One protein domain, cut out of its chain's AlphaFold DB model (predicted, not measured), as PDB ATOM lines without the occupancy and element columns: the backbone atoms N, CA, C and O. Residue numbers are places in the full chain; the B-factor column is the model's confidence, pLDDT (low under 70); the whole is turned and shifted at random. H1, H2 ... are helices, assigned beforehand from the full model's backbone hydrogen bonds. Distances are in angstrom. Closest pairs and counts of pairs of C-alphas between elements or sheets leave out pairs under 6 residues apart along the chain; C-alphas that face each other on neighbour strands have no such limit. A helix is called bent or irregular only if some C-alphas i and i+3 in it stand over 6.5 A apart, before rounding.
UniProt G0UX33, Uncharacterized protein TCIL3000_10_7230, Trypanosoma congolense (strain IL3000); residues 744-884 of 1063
ATOM      1  N   ILE A 744      56.613 145.471   1.765       84.12
ATOM      2  CA  ILE A 744      57.083 144.230   1.125       84.12
ATOM      3  C   ILE A 744      56.458 142.985   1.771       84.12
ATOM      4  O   ILE A 744      55.940 142.148   1.044       84.12
ATOM      5  N   TRP A 745      56.424 142.888   3.106       82.94
ATOM      6  CA  TRP A 745      55.871 141.726   3.826       82.94
ATOM      7  C   TRP A 745      54.380 141.466   3.522       82.94
ATOM      8  O   TRP A 745      53.964 140.325   3.361       82.94
ATOM      9  N   ASP A 746      53.573 142.518   3.333       83.44
ATOM     10  CA  ASP A 746      52.171 142.389   2.892       83.44
ATOM     11  C   ASP A 746      52.058 141.807   1.463       83.44
ATOM     12  O   ASP A 746      51.089 141.114   1.145       83.44
ATOM     13  N   CYS A 747      53.031 142.103   0.592       85.31
ATOM     14  CA  CYS A 747      53.100 141.610  -0.786       85.31
ATOM     15  C   CYS A 747      53.674 140.188  -0.866       85.31
ATOM     16  O   CYS A 747      53.181 139.368  -1.638       85.31
ATOM     17  N   GLU A 748      54.696 139.895  -0.064       86.25
ATOM     18  CA  GLU A 748      55.295 138.573   0.119       86.25
ATOM     19  C   GLU A 748      54.256 137.582   0.643       86.25
ATOM     20  O   GLU A 748      54.005 136.574  -0.014       86.25
ATOM     21  N   ARG A 749      53.569 137.903   1.745       84.38
ATOM     22  CA  ARG A 749      52.608 136.990   2.373       84.38
ATOM     23  C   ARG A 749      51.417 136.672   1.471       84.38
ATOM     24  O   ARG A 749      50.872 135.569   1.540       84.38
ATOM     25  N   ASP A 750      51.016 137.610   0.612       85.56
ATOM     26  CA  ASP A 750      50.011 137.391  -0.435       85.56
ATOM     27  C   ASP A 750      50.568 136.529  -1.580       85.56
ATOM     28  O   ASP A 750      49.963 135.517  -1.930       85.56
ATOM     29  N   LEU A 751      51.759 136.853  -2.101       86.88
ATOM     30  CA  LEU A 751      52.431 136.064  -3.137       86.88
ATOM     31  C   LEU A 751      52.648 134.613  -2.699       86.88
ATOM     32  O   LEU A 751      52.219 133.703  -3.401       86.88
ATOM     33  N   LEU A 752      53.274 134.380  -1.543       87.00
ATOM     34  CA  LEU A 752      53.569 133.035  -1.054       87.00
ATOM     35  C   LEU A 752      52.301 132.287  -0.627       87.00
ATOM     36  O   LEU A 752      52.274 131.067  -0.740       87.00
ATOM     37  N   THR A 753      51.217 132.982  -0.257       85.88
ATOM     38  CA  THR A 753      49.880 132.369  -0.121       85.88
ATOM     39  C   THR A 753      49.313 131.918  -1.470       85.88
ATOM     40  O   THR A 753      48.703 130.854  -1.558       85.88
ATOM     41  N   GLN A 754      49.493 132.696  -2.538       84.19
ATOM     42  CA  GLN A 754      49.037 132.305  -3.873       84.19
ATOM     43  C   GLN A 754      49.908 131.185  -4.460       84.19
ATOM     44  O   GLN A 754      49.374 130.240  -5.039       84.19
ATOM     45  N   CYS A 755      51.226 131.229  -4.247       85.62
ATOM     46  CA  CYS A 755      52.147 130.160  -4.620       85.62
ATOM     47  C   CYS A 755      51.914 128.883  -3.792       85.62
ATOM     48  O   CYS A 755      51.971 127.795  -4.359       85.62
ATOM     49  N   SER A 756      51.582 128.969  -2.497       84.50
ATOM     50  CA  SER A 756      51.215 127.786  -1.703       84.50
ATOM     51  C   SER A 756      49.886 127.199  -2.154       84.50
ATOM     52  O   SER A 756      49.811 126.000  -2.382       84.50
ATOM     53  N   ALA A 757      48.866 128.030  -2.390       78.56
ATOM     54  CA  ALA A 757      47.587 127.577  -2.931       78.56
ATOM     55  C   ALA A 757      47.722 127.003  -4.356       78.56
ATOM     56  O   ALA A 757      46.862 126.237  -4.785       78.56
ATOM     57  N   TYR A 758      48.791 127.348  -5.088       78.12
ATOM     58  CA  TYR A 758      49.204 126.671  -6.319       78.12
ATOM     59  C   TYR A 758      49.819 125.300  -5.999       78.12
ATOM     60  O   TYR A 758      49.331 124.287  -6.489       78.12
ATOM     61  N   ALA A 759      50.853 125.253  -5.152       79.06
ATOM     62  CA  ALA A 759      51.556 124.030  -4.753       79.06
ATOM     63  C   ALA A 759      50.621 122.960  -4.150       79.06
ATOM     64  O   ALA A 759      50.728 121.782  -4.486       79.06
ATOM     65  N   GLU A 760      49.645 123.370  -3.336       75.69
ATOM     66  CA  GLU A 760      48.625 122.525  -2.693       75.69
ATOM     67  C   GLU A 760      47.705 121.790  -3.687       75.69
ATOM     68  O   GLU A 760      47.020 120.846  -3.306       75.69
ATOM     69  N   GLN A 761      47.714 122.167  -4.971       68.62
ATOM     70  CA  GLN A 761      46.989 121.466  -6.044       68.62
ATOM     71  C   GLN A 761      47.814 120.345  -6.702       68.62
ATOM     72  O   GLN A 761      47.299 119.640  -7.570       68.62
ATOM     73  N   PHE A 762      49.071 120.166  -6.282       67.75
ATOM     74  CA  PHE A 762      49.994 119.121  -6.746       67.75
ATOM     75  C   PHE A 762      50.478 118.248  -5.577       67.75
ATOM     76  O   PHE A 762      50.521 117.022  -5.693       67.75
ATOM     77  N   VAL A 763      50.728 118.862  -4.414       65.88
ATOM     78  CA  VAL A 763      50.944 118.194  -3.120       65.88
ATOM     79  C   VAL A 763      49.800 117.215  -2.830       65.88
ATOM     80  O   VAL A 763      48.637 117.598  -2.741       65.88
ATOM     81  N   GLY A 764      50.117 115.920  -2.730       55.94
ATOM     82  CA  GLY A 764      49.135 114.841  -2.546       55.94
ATOM     83  C   GLY A 764      48.300 114.478  -3.787       55.94
ATOM     84  O   GLY A 764      47.721 113.393  -3.833       55.94
ATOM     85  N   VAL A 765      48.285 115.316  -4.827       49.28
ATOM     86  CA  VAL A 765      47.613 115.045  -6.111       49.28
ATOM     87  C   VAL A 765      48.432 114.106  -7.009       49.28
ATOM     88  O   VAL A 765      47.851 113.459  -7.874       49.28
ATOM     89  N   GLU A 766      49.709 113.863  -6.692       47.81
ATOM     90  CA  GLU A 766      50.494 112.694  -7.149       47.81
ATOM     91  C   GLU A 766      49.779 111.340  -6.978       47.81
ATOM     92  O   GLU A 766      50.107 110.359  -7.650       47.81
ATOM     93  N   ARG A 767      48.818 111.246  -6.047       48.00
ATOM     94  CA  ARG A 767      47.988 110.046  -5.888       48.00
ATOM     95  C   ARG A 767      47.056 109.870  -7.095       48.00
ATOM     96  O   ARG A 767      46.824 108.745  -7.516       48.00
ATOM     97  N   CYS A 768      46.578 110.981  -7.662       46.47
ATOM     98  CA  CYS A 768      45.473 111.094  -8.618       46.47
ATOM     99  C   CYS A 768      45.880 111.477 -10.055       46.47
ATOM    100  O   CYS A 768      44.994 111.832 -10.836       46.47
ATOM    101  N   LEU A 769      47.170 111.452 -10.415       48.00
ATOM    102  CA  LEU A 769      47.625 111.841 -11.757       48.00
ATOM    103  C   LEU A 769      47.104 110.867 -12.829       48.00
ATOM    104  O   LEU A 769      47.631 109.780 -13.047       48.00
ATOM    105  N   VAL A 770      46.024 111.302 -13.479       46.38
ATOM    106  CA  VAL A 770      45.378 110.677 -14.642       46.38
ATOM    107  C   VAL A 770      46.140 110.984 -15.936       46.38
ATOM    108  O   VAL A 770      46.051 110.199 -16.877       46.38
ATOM    109  N   ASP A 771      46.886 112.092 -15.960       48.44
ATOM    110  CA  ASP A 771      47.759 112.532 -17.049       48.44
ATOM    111  C   ASP A 771      49.171 111.940 -16.871       48.44
ATOM    112  O   ASP A 771      49.817 112.182 -15.853       48.44
ATOM    113  N   GLN A 772      49.713 111.265 -17.888       48.94
ATOM    114  CA  GLN A 772      51.107 110.785 -17.921       48.94
ATOM    115  C   GLN A 772      52.141 111.886 -18.245       48.94
ATOM    116  O   GLN A 772      53.327 111.602 -18.408       48.94
ATOM    117  N   LEU A 773      51.716 113.147 -18.376       52.84
ATOM    118  CA  LEU A 773      52.628 114.270 -18.605       52.84
ATOM    119  C   LEU A 773      53.248 114.758 -17.287       52.84
ATOM    120  O   LEU A 773      52.532 114.846 -16.289       52.84
ATOM    121  N   PRO A 774      54.535 115.164 -17.279       59.09
ATOM    122  CA  PRO A 774      55.182 115.709 -16.089       59.09
ATOM    123  C   PRO A 774      54.432 116.950 -15.596       59.09
ATOM    124  O   PRO A 774      54.423 117.996 -16.249       59.09
ATOM    125  N   TRP A 775      53.791 116.831 -14.432       68.38
ATOM    126  CA  TRP A 775      52.951 117.878 -13.844       68.38
ATOM    127  C   TRP A 775      53.729 119.188 -13.649       68.38
ATOM    128  O   TRP A 775      53.200 120.263 -13.928       68.38
ATOM    129  N   PHE A 776      55.009 119.091 -13.273       64.81
ATOM    130  CA  PHE A 776      55.914 120.222 -13.067       64.81
ATOM    131  C   PHE A 776      56.175 121.048 -14.336       64.81
ATOM    132  O   PHE A 776      56.409 122.249 -14.238       64.81
ATOM    133  N   ALA A 777      56.039 120.468 -15.536       61.00
ATOM    134  CA  ALA A 777      56.144 121.210 -16.798       61.00
ATOM    135  C   ALA A 777      54.979 122.201 -17.020       61.00
ATOM    136  O   ALA A 777      54.967 122.939 -18.004       61.00
ATOM    137  N   ARG A 778      53.987 122.213 -16.119       64.12
ATOM    138  CA  ARG A 778      52.810 123.090 -16.144       64.12
ATOM    139  C   ARG A 778      52.831 124.164 -15.046       64.12
ATOM    140  O   ARG A 778      51.792 124.778 -14.822       64.12
ATOM    141  N   VAL A 779      53.954 124.377 -14.354       72.81
ATOM    142  CA  VAL A 779      54.025 125.185 -13.121       72.81
ATOM    143  C   VAL A 779      55.009 126.368 -13.263       72.81
ATOM    144  O   VAL A 779      56.107 126.170 -13.777       72.81
ATOM    145  N   PRO A 780      54.666 127.598 -12.819       75.88
ATOM    146  CA  PRO A 780      55.571 128.750 -12.867       75.88
ATOM    147  C   PRO A 780      56.838 128.597 -12.012       75.88
ATOM    148  O   PRO A 780      56.793 128.033 -10.916       75.88
ATOM    149  N   LYS A 781      57.926 129.251 -12.450       82.00
ATOM    150  CA  LYS A 781      59.207 129.383 -11.722       82.00
ATOM    151  C   LYS A 781      59.067 130.013 -10.310       82.00
ATOM    152  O   LYS A 781      59.934 129.835  -9.456       82.00
ATOM    153  N   LEU A 782      57.960 130.724 -10.044       84.62
ATOM    154  CA  LEU A 782      57.601 131.297  -8.732       84.62
ATOM    155  C   LEU A 782      57.029 130.264  -7.741       84.62
ATOM    156  O   LEU A 782      56.793 130.596  -6.580       84.62
ATOM    157  N   VAL A 783      56.768 129.034  -8.193       85.81
ATOM    158  CA  VAL A 783      56.184 127.944  -7.393       85.81
ATOM    159  C   VAL A 783      57.120 126.736  -7.366       85.81
ATOM    160  O   VAL A 783      57.332 126.175  -6.293       85.81
ATOM    161  N   LEU A 784      57.711 126.367  -8.509       85.75
ATOM    162  CA  LEU A 784      58.779 125.369  -8.609       85.75
ATOM    163  C   LEU A 784      60.042 126.001  -9.188       85.75
ATOM    164  O   LEU A 784      60.007 126.507 -10.306       85.75
ATOM    165  N   ASP A 785      61.160 125.928  -8.469       85.50
ATOM    166  CA  ASP A 785      62.430 126.492  -8.929       85.50
ATOM    167  C   ASP A 785      63.554 125.440  -8.889       85.50
ATOM    168  O   ASP A 785      63.789 124.748  -7.896       85.50
ATOM    169  N   ALA A 786      64.242 125.290 -10.020       83.50
ATOM    170  CA  ALA A 786      65.359 124.363 -10.185       83.50
ATOM    171  C   ALA A 786      66.699 124.945  -9.699       83.50
ATOM    172  O   ALA A 786      67.692 124.228  -9.699       83.50
ATOM    173  N   SER A 787      66.735 126.221  -9.303       83.12
ATOM    174  CA  SER A 787      67.955 126.915  -8.872       83.12
ATOM    175  C   SER A 787      68.512 126.349  -7.559       83.12
ATOM    176  O   SER A 787      67.756 126.110  -6.611       83.12
ATOM    177  N   ASP A 788      69.833 126.171  -7.501       79.44
ATOM    178  CA  ASP A 788      70.526 125.532  -6.379       79.44
ATOM    179  C   ASP A 788      70.379 126.294  -5.051       79.44
ATOM    180  O   ASP A 788      70.376 127.527  -4.987       79.44
ATOM    181  N   GLY A 789      70.286 125.535  -3.960       80.94
ATOM    182  CA  GLY A 789      70.183 126.047  -2.590       80.94
ATOM    183  C   GLY A 789      68.806 126.614  -2.225       80.94
ATOM    184  O   GLY A 789      68.650 127.199  -1.149       80.94
ATOM    185  N   LEU A 790      67.793 126.458  -3.084       87.94
ATOM    186  CA  LEU A 790      66.413 126.848  -2.786       87.94
ATOM    187  C   LEU A 790      65.899 126.174  -1.509       87.94
ATOM    188  O   LEU A 790      65.301 126.845  -0.668       87.94
ATOM    189  N   LEU A 791      66.102 124.861  -1.370       88.00
ATOM    190  CA  LEU A 791      65.479 124.066  -0.311       88.00
ATOM    191  C   LEU A 791      66.060 124.433   1.059       88.00
ATOM    192  O   LEU A 791      65.319 124.567   2.034       88.00
ATOM    193  N   GLU A 792      67.370 124.681   1.121       87.44
ATOM    194  CA  GLU A 792      68.052 125.156   2.326       87.44
ATOM    195  C   GLU A 792      67.576 126.565   2.732       87.44
ATOM    196  O   GLU A 792      67.260 126.809   3.898       87.44
ATOM    197  N   ASN A 793      67.459 127.491   1.773       87.69
ATOM    198  CA  ASN A 793      66.979 128.850   2.036       87.69
ATOM    199  C   ASN A 793      65.494 128.883   2.438       87.69
ATOM    200  O   ASN A 793      65.127 129.605   3.363       87.69
ATOM    201  N   LEU A 794      64.643 128.056   1.827       88.62
ATOM    202  CA  LEU A 794      63.236 127.939   2.212       88.62
ATOM    203  C   LEU A 794      63.086 127.332   3.620       88.62
ATOM    204  O   LEU A 794      62.283 127.823   4.411       88.62
ATOM    205  N   LEU A 795      63.911 126.342   3.988       87.69
ATOM    206  CA  LEU A 795      63.980 125.813   5.359       87.69
ATOM    207  C   LEU A 795      64.426 126.879   6.376       87.69
ATOM    208  O   LEU A 795      63.831 126.967   7.451       87.69
ATOM    209  N   LYS A 796      65.431 127.705   6.046       87.12
ATOM    210  CA  LYS A 796      65.866 128.846   6.879       87.12
ATOM    211  C   LYS A 796      64.746 129.877   7.051       87.12
ATOM    212  O   LYS A 796      64.493 130.312   8.171       87.12
ATOM    213  N   PHE A 797      64.038 130.218   5.973       86.50
ATOM    214  CA  PHE A 797      62.930 131.176   6.011       86.50
ATOM    215  C   PHE A 797      61.769 130.665   6.876       86.50
ATOM    216  O   PHE A 797      61.284 131.389   7.742       86.50
ATOM    217  N   ILE A 798      61.396 129.389   6.742       86.12
ATOM    218  CA  ILE A 798      60.371 128.768   7.593       86.12
ATOM    219  C   ILE A 798      60.791 128.757   9.072       86.12
ATOM    220  O   ILE A 798      59.962 129.016   9.942       86.12
ATOM    221  N   GLN A 799      62.069 128.503   9.381       84.75
ATOM    222  CA  GLN A 799      62.580 128.582  10.758       84.75
ATOM    223  C   GLN A 799      62.560 130.010  11.321       84.75
ATOM    224  O   GLN A 799      62.281 130.175  12.506       84.75
ATOM    225  N   MET A 800      62.813 131.025  10.489       81.88
ATOM    226  CA  MET A 800      62.715 132.437  10.868       81.88
ATOM    227  C   MET A 800      61.265 132.824  11.194       81.88
ATOM    228  O   MET A 800      61.005 133.342  12.275       81.88
ATOM    229  N   VAL A 801      60.309 132.491  10.317       79.88
ATOM    230  CA  VAL A 801      58.873 132.728  10.559       79.88
ATOM    231  C   VAL A 801      58.411 132.015  11.838       79.88
ATOM    232  O   VAL A 801      57.759 132.634  12.672       79.88
ATOM    233  N   LEU A 802      58.829 130.761  12.055       80.44
ATOM    234  CA  LEU A 802      58.551 129.982  13.273       80.44
ATOM    235  C   LEU A 802      59.183 130.529  14.568       80.44
ATOM    236  O   LEU A 802      58.875 130.005  15.642       80.44
ATOM    237  N   ALA A 803      60.085 131.508  14.484       78.06
ATOM    238  CA  ALA A 803      60.701 132.168  15.635       78.06
ATOM    239  C   ALA A 803      60.122 133.570  15.902       78.06
ATOM    240  O   ALA A 803      60.204 134.044  17.033       78.06
ATOM    241  N   ASP A 804      59.549 134.212  14.879       69.38
ATOM    242  CA  ASP A 804      59.094 135.612  14.901       69.38
ATOM    243  C   ASP A 804      57.552 135.755  14.923       69.38
ATOM    244  O   ASP A 804      57.023 136.773  15.364       69.38
ATOM    245  N   GLN A 805      56.805 134.732  14.475       62.12
ATOM    246  CA  GLN A 805      55.337 134.736  14.364       62.12
ATOM    247  C   GLN A 805      54.727 133.399  14.839       62.12
ATOM    248  O   GLN A 805      55.086 132.335  14.337       62.12
ATOM    249  N   GLU A 806      53.697 133.433  15.695       58.81
ATOM    250  CA  GLU A 806      52.854 132.255  16.011       58.81
ATOM    251  C   GLU A 806      51.796 131.961  14.911       58.81
ATOM    252  O   GLU A 806      50.686 131.507  15.193       58.81
ATOM    253  N   ASP A 807      52.104 132.233  13.635       71.94
ATOM    254  CA  ASP A 807      51.191 131.989  12.505       71.94
ATOM    255  C   ASP A 807      51.380 130.584  11.905       71.94
ATOM    256  O   ASP A 807      51.987 130.384  10.846       71.94
ATOM    257  N   ASP A 808      50.796 129.599  12.588       75.38
ATOM    258  CA  ASP A 808      50.723 128.202  12.143       75.38
ATOM    259  C   ASP A 808      50.071 128.023  10.754       75.38
ATOM    260  O   ASP A 808      50.268 126.981  10.122       75.38
ATOM    261  N   GLU A 809      49.270 128.975  10.252       81.12
ATOM    262  CA  GLU A 809      48.664 128.871   8.919       81.12
ATOM    263  C   GLU A 809      49.629 129.314   7.817       81.12
ATOM    264  O   GLU A 809      49.797 128.594   6.828       81.12
ATOM    265  N   HIS A 810      50.311 130.445   7.994       82.00
ATOM    266  CA  HIS A 810      51.339 130.890   7.055       82.00
ATOM    267  C   HIS A 810      52.509 129.897   7.000       82.00
ATOM    268  O   HIS A 810      52.942 129.534   5.906       82.00
ATOM    269  N   VAL A 811      52.942 129.344   8.140       82.62
ATOM    270  CA  VAL A 811      53.959 128.279   8.149       82.62
ATOM    271  C   VAL A 811      53.473 127.032   7.405       82.62
ATOM    272  O   VAL A 811      54.214 126.496   6.584       82.62
ATOM    273  N   ARG A 812      52.222 126.587   7.610       82.38
ATOM    274  CA  ARG A 812      51.656 125.432   6.885       82.38
ATOM    275  C   ARG A 812      51.683 125.636   5.366       82.38
ATOM    276  O   ARG A 812      52.076 124.722   4.649       82.38
ATOM    277  N   ARG A 813      51.354 126.842   4.894       83.31
ATOM    278  CA  ARG A 813      51.431 127.239   3.477       83.31
ATOM    279  C   ARG A 813      52.864 127.180   2.925       83.31
ATOM    280  O   ARG A 813      53.085 126.650   1.836       83.31
ATOM    281  N   LEU A 814      53.856 127.654   3.681       86.38
ATOM    282  CA  LEU A 814      55.270 127.541   3.294       86.38
ATOM    283  C   LEU A 814      55.747 126.075   3.264       86.38
ATOM    284  O   LEU A 814      56.503 125.689   2.370       86.38
ATOM    285  N   CYS A 815      55.259 125.229   4.177       85.75
ATOM    286  CA  CYS A 815      55.510 123.785   4.151       85.75
ATOM    287  C   CYS A 815      54.946 123.115   2.883       85.75
ATOM    288  O   CYS A 815      55.595 122.221   2.342       85.75
ATOM    289  N   SER A 816      53.799 123.567   2.363       84.19
ATOM    290  CA  SER A 816      53.252 123.098   1.080       84.19
ATOM    291  C   SER A 816      54.145 123.470  -0.115       84.19
ATOM    292  O   SER A 816      54.347 122.653  -1.014       84.19
ATOM    293  N   LEU A 817      54.741 124.671  -0.115       87.62
ATOM    294  CA  LEU A 817      55.729 125.076  -1.130       87.62
ATOM    295  C   LEU A 817      57.004 124.226  -1.070       87.62
ATOM    296  O   LEU A 817      57.504 123.783  -2.106       87.62
ATOM    297  N   LEU A 818      57.503 123.958   0.140       88.81
ATOM    298  CA  LEU A 818      58.641 123.067   0.361       88.81
ATOM    299  C   LEU A 818      58.337 121.643  -0.132       88.81
ATOM    300  O   LEU A 818      59.152 121.062  -0.843       88.81
ATOM    301  N   HIS A 819      57.152 121.109   0.178       85.88
ATOM    302  CA  HIS A 819      56.689 119.799  -0.288       85.88
ATOM    303  C   HIS A 819      56.727 119.710  -1.824       85.88
ATOM    304  O   HIS A 819      57.339 118.789  -2.364       85.88
ATOM    305  N   ALA A 820      56.145 120.678  -2.541       85.44
ATOM    306  CA  ALA A 820      56.119 120.660  -4.008       85.44
ATOM    307  C   ALA A 820      57.524 120.718  -4.638       85.44
ATOM    308  O   ALA A 820      57.803 119.976  -5.580       85.44
ATOM    309  N   ASN A 821      58.431 121.541  -4.095       88.00
ATOM    310  CA  ASN A 821      59.808 121.633  -4.594       88.00
ATOM    311  C   ASN A 821      60.628 120.366  -4.289       88.00
ATOM    312  O   ASN A 821      61.429 119.947  -5.125       88.00
ATOM    313  N   LEU A 822      60.386 119.699  -3.152       86.75
ATOM    314  CA  LEU A 822      60.978 118.390  -2.852       86.75
ATOM    315  C   LEU A 822      60.531 117.322  -3.863       86.75
ATOM    316  O   LEU A 822      61.385 116.629  -4.413       86.75
ATOM    317  N   VAL A 823      59.226 117.207  -4.151       81.81
ATOM    318  CA  VAL A 823      58.711 116.260  -5.166       81.81
ATOM    319  C   VAL A 823      59.328 116.541  -6.531       81.81
ATOM    320  O   VAL A 823      59.840 115.627  -7.173       81.81
ATOM    321  N   PHE A 824      59.351 117.810  -6.944       84.31
ATOM    322  CA  PHE A 824      59.950 118.212  -8.211       84.31
ATOM    323  C   PHE A 824      61.416 117.772  -8.333       84.31
ATOM    324  O   PHE A 824      61.784 117.211  -9.365       84.31
ATOM    325  N   ARG A 825      62.256 117.944  -7.300       85.00
ATOM    326  CA  ARG A 825      63.656 117.479  -7.346       85.00
ATOM    327  C   ARG A 825      63.790 115.950  -7.330       85.00
ATOM    328  O   ARG A 825      64.649 115.446  -8.046       85.00
ATOM    329  N   ILE A 826      62.931 115.218  -6.606       79.31
ATOM    330  CA  ILE A 826      62.895 113.737  -6.650       79.31
ATOM    331  C   ILE A 826      62.669 113.237  -8.088       79.31
ATOM    332  O   ILE A 826      63.322 112.287  -8.510       79.31
ATOM    333  N   GLU A 827      61.744 113.855  -8.827       76.56
ATOM    334  CA  GLU A 827      61.357 113.398 -10.169       76.56
ATOM    335  C   GLU A 827      62.243 113.943 -11.299       76.56
ATOM    336  O   GLU A 827      62.395 113.278 -12.321       76.56
ATOM    337  N   SER A 828      62.815 115.143 -11.142       78.94
ATOM    338  CA  SER A 828      63.579 115.810 -12.209       78.94
ATOM    339  C   SER A 828      65.095 115.623 -12.121       78.94
ATOM    340  O   SER A 828      65.734 115.453 -13.159       78.94
ATOM    341  N   ASN A 829      65.688 115.679 -10.922       80.94
ATOM    342  CA  ASN A 829      67.137 115.594 -10.736       80.94
ATOM    343  C   ASN A 829      67.510 115.210  -9.284       80.94
ATOM    344  O   ASN A 829      67.781 116.097  -8.459       80.94
ATOM    345  N   PRO A 830      67.572 113.904  -8.959       81.00
ATOM    346  CA  PRO A 830      67.912 113.442  -7.615       81.00
ATOM    347  C   PRO A 830      69.365 113.743  -7.208       81.00
ATOM    348  O   PRO A 830      69.635 113.866  -6.017       81.00
ATOM    349  N   GLU A 831      70.294 113.934  -8.152       80.19
ATOM    350  CA  GLU A 831      71.691 114.278  -7.834       80.19
ATOM    351  C   GLU A 831      71.784 115.670  -7.180       80.19
ATOM    352  O   GLU A 831      72.475 115.844  -6.174       80.19
ATOM    353  N   THR A 832      71.007 116.652  -7.661       79.31
ATOM    354  CA  THR A 832      70.926 117.980  -7.009       79.31
ATOM    355  C   THR A 832      70.280 117.926  -5.622       79.31
ATOM    356  O   THR A 832      70.625 118.719  -4.747       79.31
ATOM    357  N   LEU A 833      69.367 116.976  -5.392       83.06
ATOM    358  CA  LEU A 833      68.716 116.783  -4.095       83.06
ATOM    359  C   LEU A 833      69.704 116.249  -3.046       83.06
ATOM    360  O   LEU A 833      69.694 116.718  -1.906       83.06
ATOM    361  N   GLU A 834      70.592 115.324  -3.428       82.12
ATOM    362  CA  GLU A 834      71.690 114.888  -2.556       82.12
ATOM    363  C   GLU A 834      72.693 116.021  -2.285       82.12
ATOM    364  O   GLU A 834      73.234 116.088  -1.184       82.12
ATOM    365  N   GLY A 835      72.890 116.944  -3.233       79.50
ATOM    366  CA  GLY A 835      73.705 118.149  -3.039       79.50
ATOM    367  C   GLY A 835      73.118 119.157  -2.038       79.50
ATOM    368  O   GLY A 835      73.851 119.676  -1.199       79.50
ATOM    369  N   GLU A 836      71.807 119.424  -2.088       80.56
ATOM    370  CA  GLU A 836      71.152 120.407  -1.202       80.56
ATOM    371  C   GLU A 836      70.776 119.865   0.186       80.56
ATOM    372  O   GLU A 836      70.756 120.624   1.155       80.56
ATOM    373  N   ILE A 837      70.429 118.577   0.295       80.19
ATOM    374  CA  ILE A 837      69.887 117.984   1.533       80.19
ATOM    375  C   ILE A 837      70.760 116.841   2.073       80.19
ATOM    376  O   ILE A 837      70.699 116.542   3.267       80.19
ATOM    377  N   GLY A 838      71.625 116.239   1.256       79.62
ATOM    378  CA  GLY A 838      72.423 115.066   1.618       79.62
ATOM    379  C   GLY A 838      71.689 113.743   1.366       79.62
ATOM    380  O   GLY A 838      70.487 113.631   1.600       79.62
ATOM    381  N   GLY A 839      72.438 112.728   0.918       80.94
ATOM    382  CA  GLY A 839      71.910 111.407   0.541       80.94
ATOM    383  C   GLY A 839      71.239 110.606   1.676       80.94
ATOM    384  O   GLY A 839      71.292 111.001   2.843       80.94
ATOM    385  N   PRO A 840      70.608 109.457   1.376       84.88
ATOM    386  CA  PRO A 840      69.653 108.771   2.257       84.88
ATOM    387  C   PRO A 840      70.233 108.212   3.574       84.88
ATOM    388  O   PRO A 840      71.443 108.158   3.804       84.88
ATOM    389  N   PHE A 841      69.353 107.811   4.500       85.50
ATOM    390  CA  PHE A 841      69.714 107.001   5.671       85.50
ATOM    391  C   PHE A 841      69.747 105.509   5.305       85.50
ATOM    392  O   PHE A 841      68.966 105.078   4.454       85.50
ATOM    393  N   PRO A 842      70.586 104.694   5.978       84.06
ATOM    394  CA  PRO A 842      70.604 103.249   5.757       84.06
ATOM    395  C   PRO A 842      69.275 102.589   6.151       84.06
ATOM    396  O   PRO A 842      68.819 101.668   5.478       84.06
ATOM    397  N   ASP A 843      68.629 103.065   7.219       85.25
ATOM    398  CA  ASP A 843      67.431 102.455   7.787       85.25
ATOM    399  C   ASP A 843      66.493 103.473   8.471       85.25
ATOM    400  O   ASP A 843      66.864 104.604   8.802       85.25
ATOM    401  N   ALA A 844      65.255 103.039   8.712       83.75
ATOM    402  CA  ALA A 844      64.196 103.851   9.307       83.75
ATOM    403  C   ALA A 844      64.404 104.188  10.799       83.75
ATOM    404  O   ALA A 844      63.926 105.226  11.260       83.75
ATOM    405  N   GLN A 845      65.113 103.353  11.570       83.69
ATOM    406  CA  GLN A 845      65.415 103.630  12.979       83.69
ATOM    407  C   GLN A 845      66.486 104.721  13.094       83.69
ATOM    408  O   GLN A 845      66.329 105.626  13.914       83.69
ATOM    409  N   SER A 846      67.501 104.714  12.221       84.31
ATOM    410  CA  SER A 846      68.476 105.809  12.089       84.31
ATOM    411  C   SER A 846      67.810 107.147  11.740       84.31
ATOM    412  O   SER A 846      68.136 108.168  12.346       84.31
ATOM    413  N   LEU A 847      66.817 107.154  10.841       84.69
ATOM    414  CA  LEU A 847      66.023 108.353  10.529       84.69
ATOM    415  C   LEU A 847      65.231 108.850  11.755       84.69
ATOM    416  O   LEU A 847      65.258 110.041  12.078       84.69
ATOM    417  N   ILE A 848      64.566 107.947  12.486       82.56
ATOM    418  CA  ILE A 848      63.838 108.285  13.723       82.56
ATOM    419  C   ILE A 848      64.797 108.784  14.822       82.56
ATOM    420  O   ILE A 848      64.413 109.656  15.604       82.56
ATOM    421  N   ALA A 849      66.027 108.270  14.888       82.19
ATOM    422  CA  ALA A 849      67.055 108.712  15.829       82.19
ATOM    423  C   ALA A 849      67.579 110.120  15.497       82.19
ATOM    424  O   ALA A 849      67.646 110.963  16.391       82.19
ATOM    425  N   ALA A 850      67.851 110.421  14.221       80.25
ATOM    426  CA  ALA A 850      68.204 111.772  13.774       80.25
ATOM    427  C   ALA A 850      67.104 112.788  14.144       80.25
ATOM    428  O   ALA A 850      67.383 113.842  14.714       80.25
ATOM    429  N   ALA A 851      65.833 112.411  13.966       77.88
ATOM    430  CA  ALA A 851      64.668 113.195  14.386       77.88
ATOM    431  C   ALA A 851      64.448 113.286  15.921       77.88
ATOM    432  O   ALA A 851      63.397 113.766  16.362       77.88
ATOM    433  N   ARG A 852      65.390 112.814  16.753       74.56
ATOM    434  CA  ARG A 852      65.409 112.979  18.223       74.56
ATOM    435  C   ARG A 852      66.618 113.782  18.731       74.56
ATOM    436  O   ARG A 852      66.628 114.142  19.904       74.56
ATOM    437  N   GLY A 853      67.623 114.057  17.896       65.75
ATOM    438  CA  GLY A 853      68.846 114.745  18.320       65.75
ATOM    439  C   GLY A 853      68.639 116.239  18.590       65.75
ATOM    440  O   GLY A 853      68.163 116.967  17.713       65.75
ATOM    441  N   CYS A 854      69.064 116.710  19.766       52.34
ATOM    442  CA  CYS A 854      69.158 118.129  20.128       52.34
ATOM    443  C   CYS A 854      70.629 118.562  20.214       52.34
ATOM    444  O   CYS A 854      71.427 117.899  20.870       52.34
ATOM    445  N   GLY A 855      70.956 119.679  19.566       58.22
ATOM    446  CA  GLY A 855      72.313 120.218  19.438       58.22
ATOM    447  C   GLY A 855      72.521 120.863  18.066       58.22
ATOM    448  O   GLY A 855      71.926 120.373  17.099       58.22
ATOM    449  N   ASP A 856      73.317 121.942  18.069       50.84
ATOM    450  CA  ASP A 856      73.997 122.662  16.972       50.84
ATOM    451  C   ASP A 856      73.201 123.029  15.692       50.84
ATOM    452  O   ASP A 856      72.056 122.587  15.517       50.84
ATOM    453  N   PRO A 857      73.709 123.958  14.842       50.75
ATOM    454  CA  PRO A 857      72.960 124.438  13.680       50.75
ATOM    455  C   PRO A 857      72.594 123.265  12.757       50.75
ATOM    456  O   PRO A 857      73.482 122.527  12.331       50.75
ATOM    457  N   PRO A 858      71.298 123.035  12.475       60.88
ATOM    458  CA  PRO A 858      70.875 121.830  11.780       60.88
ATOM    459  C   PRO A 858      71.239 121.873  10.298       60.88
ATOM    460  O   PRO A 858      70.741 122.732   9.571       60.88
ATOM    461  N   ASP A 859      71.975 120.859   9.840       73.81
ATOM    462  CA  ASP A 859      72.042 120.496   8.420       73.81
ATOM    463  C   ASP A 859      70.627 120.450   7.819       73.81
ATOM    464  O   ASP A 859      69.683 120.022   8.497       73.81
ATOM    465  N   ALA A 860      70.470 120.802   6.538       78.31
ATOM    466  CA  ALA A 860      69.171 120.815   5.849       78.31
ATOM    467  C   ALA A 860      68.370 119.507   6.045       78.31
ATOM    468  O   ALA A 860      67.170 119.534   6.320       78.31
ATOM    469  N   ARG A 861      69.068 118.364   6.029       84.56
ATOM    470  CA  ARG A 861      68.576 117.022   6.390       84.56
ATOM    471  C   ARG A 861      67.857 116.965   7.739       84.56
ATOM    472  O   ARG A 861      66.743 116.456   7.858       84.56
ATOM    473  N   THR A 862      68.518 117.477   8.772       81.69
ATOM    474  CA  THR A 862      68.067 117.445  10.166       81.69
ATOM    475  C   THR A 862      67.010 118.518  10.413       81.69
ATOM    476  O   THR A 862      66.065 118.279  11.163       81.69
ATOM    477  N   ALA A 863      67.112 119.667   9.739       81.50
ATOM    478  CA  ALA A 863      66.082 120.701   9.708       81.50
ATOM    479  C   ALA A 863      64.754 120.163   9.146       81.50
ATOM    480  O   ALA A 863      63.725 120.262   9.818       81.50
ATOM    481  N   LEU A 864      64.791 119.526   7.968       85.62
ATOM    482  CA  LEU A 864      63.624 118.922   7.321       85.62
ATOM    483  C   LEU A 864      62.962 117.871   8.224       85.62
ATOM    484  O   LEU A 864      61.755 117.941   8.447       85.62
ATOM    485  N   LEU A 865      63.741 116.954   8.814       85.44
ATOM    486  CA  LEU A 865      63.214 115.935   9.733       85.44
ATOM    487  C   LEU A 865      62.641 116.518  11.034       85.44
ATOM    488  O   LEU A 865      61.578 116.090  11.488       85.44
ATOM    489  N   ARG A 866      63.325 117.485  11.667       82.75
ATOM    490  CA  ARG A 866      62.824 118.147  12.889       82.75
ATOM    491  C   ARG A 866      61.484 118.848  12.623       82.75
ATOM    492  O   ARG A 866      60.635 118.865  13.513       82.75
ATOM    493  N   LEU A 867      61.284 119.379  11.416       82.00
ATOM    494  CA  LEU A 867      60.041 120.021  10.995       82.00
ATOM    495  C   LEU A 867      58.948 118.998  10.638       82.00
ATOM    496  O   LEU A 867      57.833 119.111  11.145       82.00
ATOM    497  N   SER A 868      59.255 117.966   9.844       82.62
ATOM    498  CA  SER A 868      58.270 116.977   9.372       82.62
ATOM    499  C   SER A 868      57.683 116.090  10.479       82.62
ATOM    500  O   SER A 868      56.644 115.468  10.277       82.62
ATOM    501  N   PHE A 869      58.327 116.021  11.649       79.62
ATOM    502  CA  PHE A 869      57.817 115.328  12.840       79.62
ATOM    503  C   PHE A 869      57.060 116.237  13.837       79.62
ATOM    504  O   PHE A 869      56.731 115.773  14.933       79.62
ATOM    505  N   ARG A 870      56.776 117.510  13.511       78.94
ATOM    506  CA  ARG A 870      55.889 118.371  14.323       78.94
ATOM    507  C   ARG A 870      54.412 118.055  14.040       78.94
ATOM    508  O   ARG A 870      53.985 118.052  12.889       78.94
ATOM    509  N   GLN A 871      53.622 117.888  15.105       65.81
ATOM    510  CA  GLN A 871      52.189 117.554  15.036       65.81
ATOM    511  C   GLN A 871      51.337 118.399  14.056       65.81
ATOM    512  O   GLN A 871      50.622 117.776  13.272       65.81
ATOM    513  N   PRO A 872      51.415 119.749  13.998       65.69
ATOM    514  CA  PRO A 872      50.578 120.555  13.091       65.69
ATOM    515  C   PRO A 872      50.857 120.384  11.583       65.69
ATOM    516  O   PRO A 872      50.151 120.998  10.776       65.69
ATOM    517  N   PHE A 873      51.857 119.578  11.192       66.44
ATOM    518  CA  PHE A 873      52.232 119.353   9.790       66.44
ATOM    519  C   PHE A 873      52.082 117.903   9.308       66.44
ATOM    520  O   PHE A 873      52.353 117.654   8.133       66.44
ATOM    521  N   PHE A 874      51.614 116.952  10.131       66.56
ATOM    522  CA  PHE A 874      51.400 115.572   9.655       66.56
ATOM    523  C   PHE A 874      50.416 115.514   8.473       66.56
ATOM    524  O   PHE A 874      50.721 114.888   7.460       66.56
ATOM    525  N   ASP A 875      49.316 116.270   8.542       62.38
ATOM    526  CA  ASP A 875      48.278 116.321   7.499       62.38
ATOM    527  C   ASP A 875      48.749 116.960   6.173       62.38
ATOM    528  O   ASP A 875      48.047 116.890   5.168       62.38
ATOM    529  N   THR A 876      49.941 117.575   6.138       66.19
ATOM    530  CA  THR A 876      50.522 118.160   4.908       66.19
ATOM    531  C   THR A 876      51.239 117.132   4.029       66.19
ATOM    532  O   THR A 876      51.770 117.477   2.974       66.19
ATOM    533  N   GLY A 877      51.357 115.880   4.485       73.12
ATOM    534  CA  GLY A 877      52.099 114.821   3.797       73.12
ATOM    535  C   GLY A 877      53.619 115.035   3.717       73.12
ATOM    536  O   GLY A 877      54.310 114.168   3.185       73.12
ATOM    537  N   LEU A 878      54.170 116.129   4.265       81.00
ATOM    538  CA  LEU A 878      55.595 116.481   4.151       81.00
ATOM    539  C   LEU A 878      56.530 115.389   4.709       81.00
ATOM    540  O   LEU A 878      57.630 115.187   4.191       81.00
ATOM    541  N   LEU A 879      56.091 114.638   5.728       83.50
ATOM    542  CA  LEU A 879      56.825 113.476   6.242       83.50
ATOM    543  C   LEU A 879      56.919 112.342   5.207       83.50
ATOM    544  O   LEU A 879      57.962 111.699   5.118       83.50
ATOM    545  N   SER A 880      55.890 112.131   4.383       81.25
ATOM    546  CA  SER A 880      55.913 111.146   3.293       81.25
ATOM    547  C   SER A 880      56.971 111.506   2.243       81.25
ATOM    548  O   SER A 880      57.781 110.659   1.857       81.25
ATOM    549  N   THR A 881      57.064 112.783   1.856       81.56
ATOM    550  CA  THR A 881      58.120 113.262   0.947       81.56
ATOM    551  C   THR A 881      59.505 113.248   1.575       81.56
ATOM    552  O   THR A 881      60.437 112.775   0.932       81.56
ATOM    553  N   ALA A 882      59.654 113.643   2.844       84.38
ATOM    554  CA  ALA A 882      60.931 113.521   3.546       84.38
ATOM    555  C   ALA A 882      61.410 112.056   3.596       84.38
ATOM    556  O   ALA A 882      62.598 111.794   3.432       84.38
ATOM    557  N   CYS A 883      60.495 111.085   3.721       83.56
ATOM    558  CA  CYS A 883      60.830 109.663   3.618       83.56
ATOM    559  C   CYS A 883      61.237 109.224   2.206       83.56
ATOM    560  O   CYS A 883      62.081 108.343   2.098       83.56
ATOM    561  N   ARG A 884      60.688 109.815   1.134       81.44
ATOM    562  CA  ARG A 884      61.145 109.553  -0.248       81.44
ATOM    563  C   ARG A 884      62.558 110.083  -0.480       81.44
ATOM    564  O   ARG A 884      63.362 109.371  -1.063       81.44
TER     565      ARG A 884
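AT A GLANCE: This is residues 744 to 884 of the 1063 residues of the protein "Uncharacterized protein TCIL3000_10_7230" of Trypanosoma congolense (strain IL3000) (UniProt G0UX33). A long helix, H4, runs through the middle of a cluster of helices; H3 folds back beside it, H1 packs on it at a slant away from H3, and H8 and H9 pack on it too. H7 packs across one part of H3, residues 791 to 795, and on H9, H5 follows H4 at a corner and packs on residues 791 to 792 of H3, H6 lies at the far edge near H7, and residues 767 to 773 stick out. The 141 printed residues hold nine named helices, H1 to H9, and no named strand: all helix, compact, with a radius of gyration of the C-alphas of 14.9 A and spans of 39 by 37 by 27 A.

IN THESE COORDINATES: H4, residues 808 to 828, measures 30.2 A from C-alpha 808 at (50.723, 128.202, 12.143). H1, residues 744 to 759, measures 21.8 A from C-alpha 744 at (57.083, 144.230, 1.125), and H3, residues 790 to 804, 21.1 A. The others are H2, 775 to 778; H5, 830 to 837; H6, 844 to 850; H7, 860 to 868; H8, 871 to 876; and H9, 878 to 884.

HOW THE PARTS SIT: The hub H4 forms a helical hairpin with H3, at a shallow tilt of 11 degrees; closest C-alphas Ile 798 and Val 811, 6.5 A. H4 touches H1 at Ser 756 and Arg 813, 5.2 A, and H9 at His 819 and Leu 878, 5.6 A. H7 touches H9 at Ser 868 and Leu 879, 4.9 A. H4 touches H8 with residues 808 to 816 alone; H4 and H5 only just touch, only at the corner, with 3 pairs within 8 A. H2 is near H4, and H6 near H7. Each O i to N i+4 pair is within hydrogen-bond range in H3, H4, H5, H6, H7 and H9; H1 has 11 of 12, irregular H8, with C-alphas 872 and 875 7.4 A apart, 0 of 2 but 2 of 3 O i to N i+3, and H2 is too short.

THE WHOLE: C-alphas 771 and 855 are farthest apart, 44.6 A. The printed part has no cut; links H1 to H2 and H2 to H3 are long. Mean pLDDT of the printed part is 77.0, under 70 at residues 761 to 778, 804 to 806, 853 to 858 and 871 to 876.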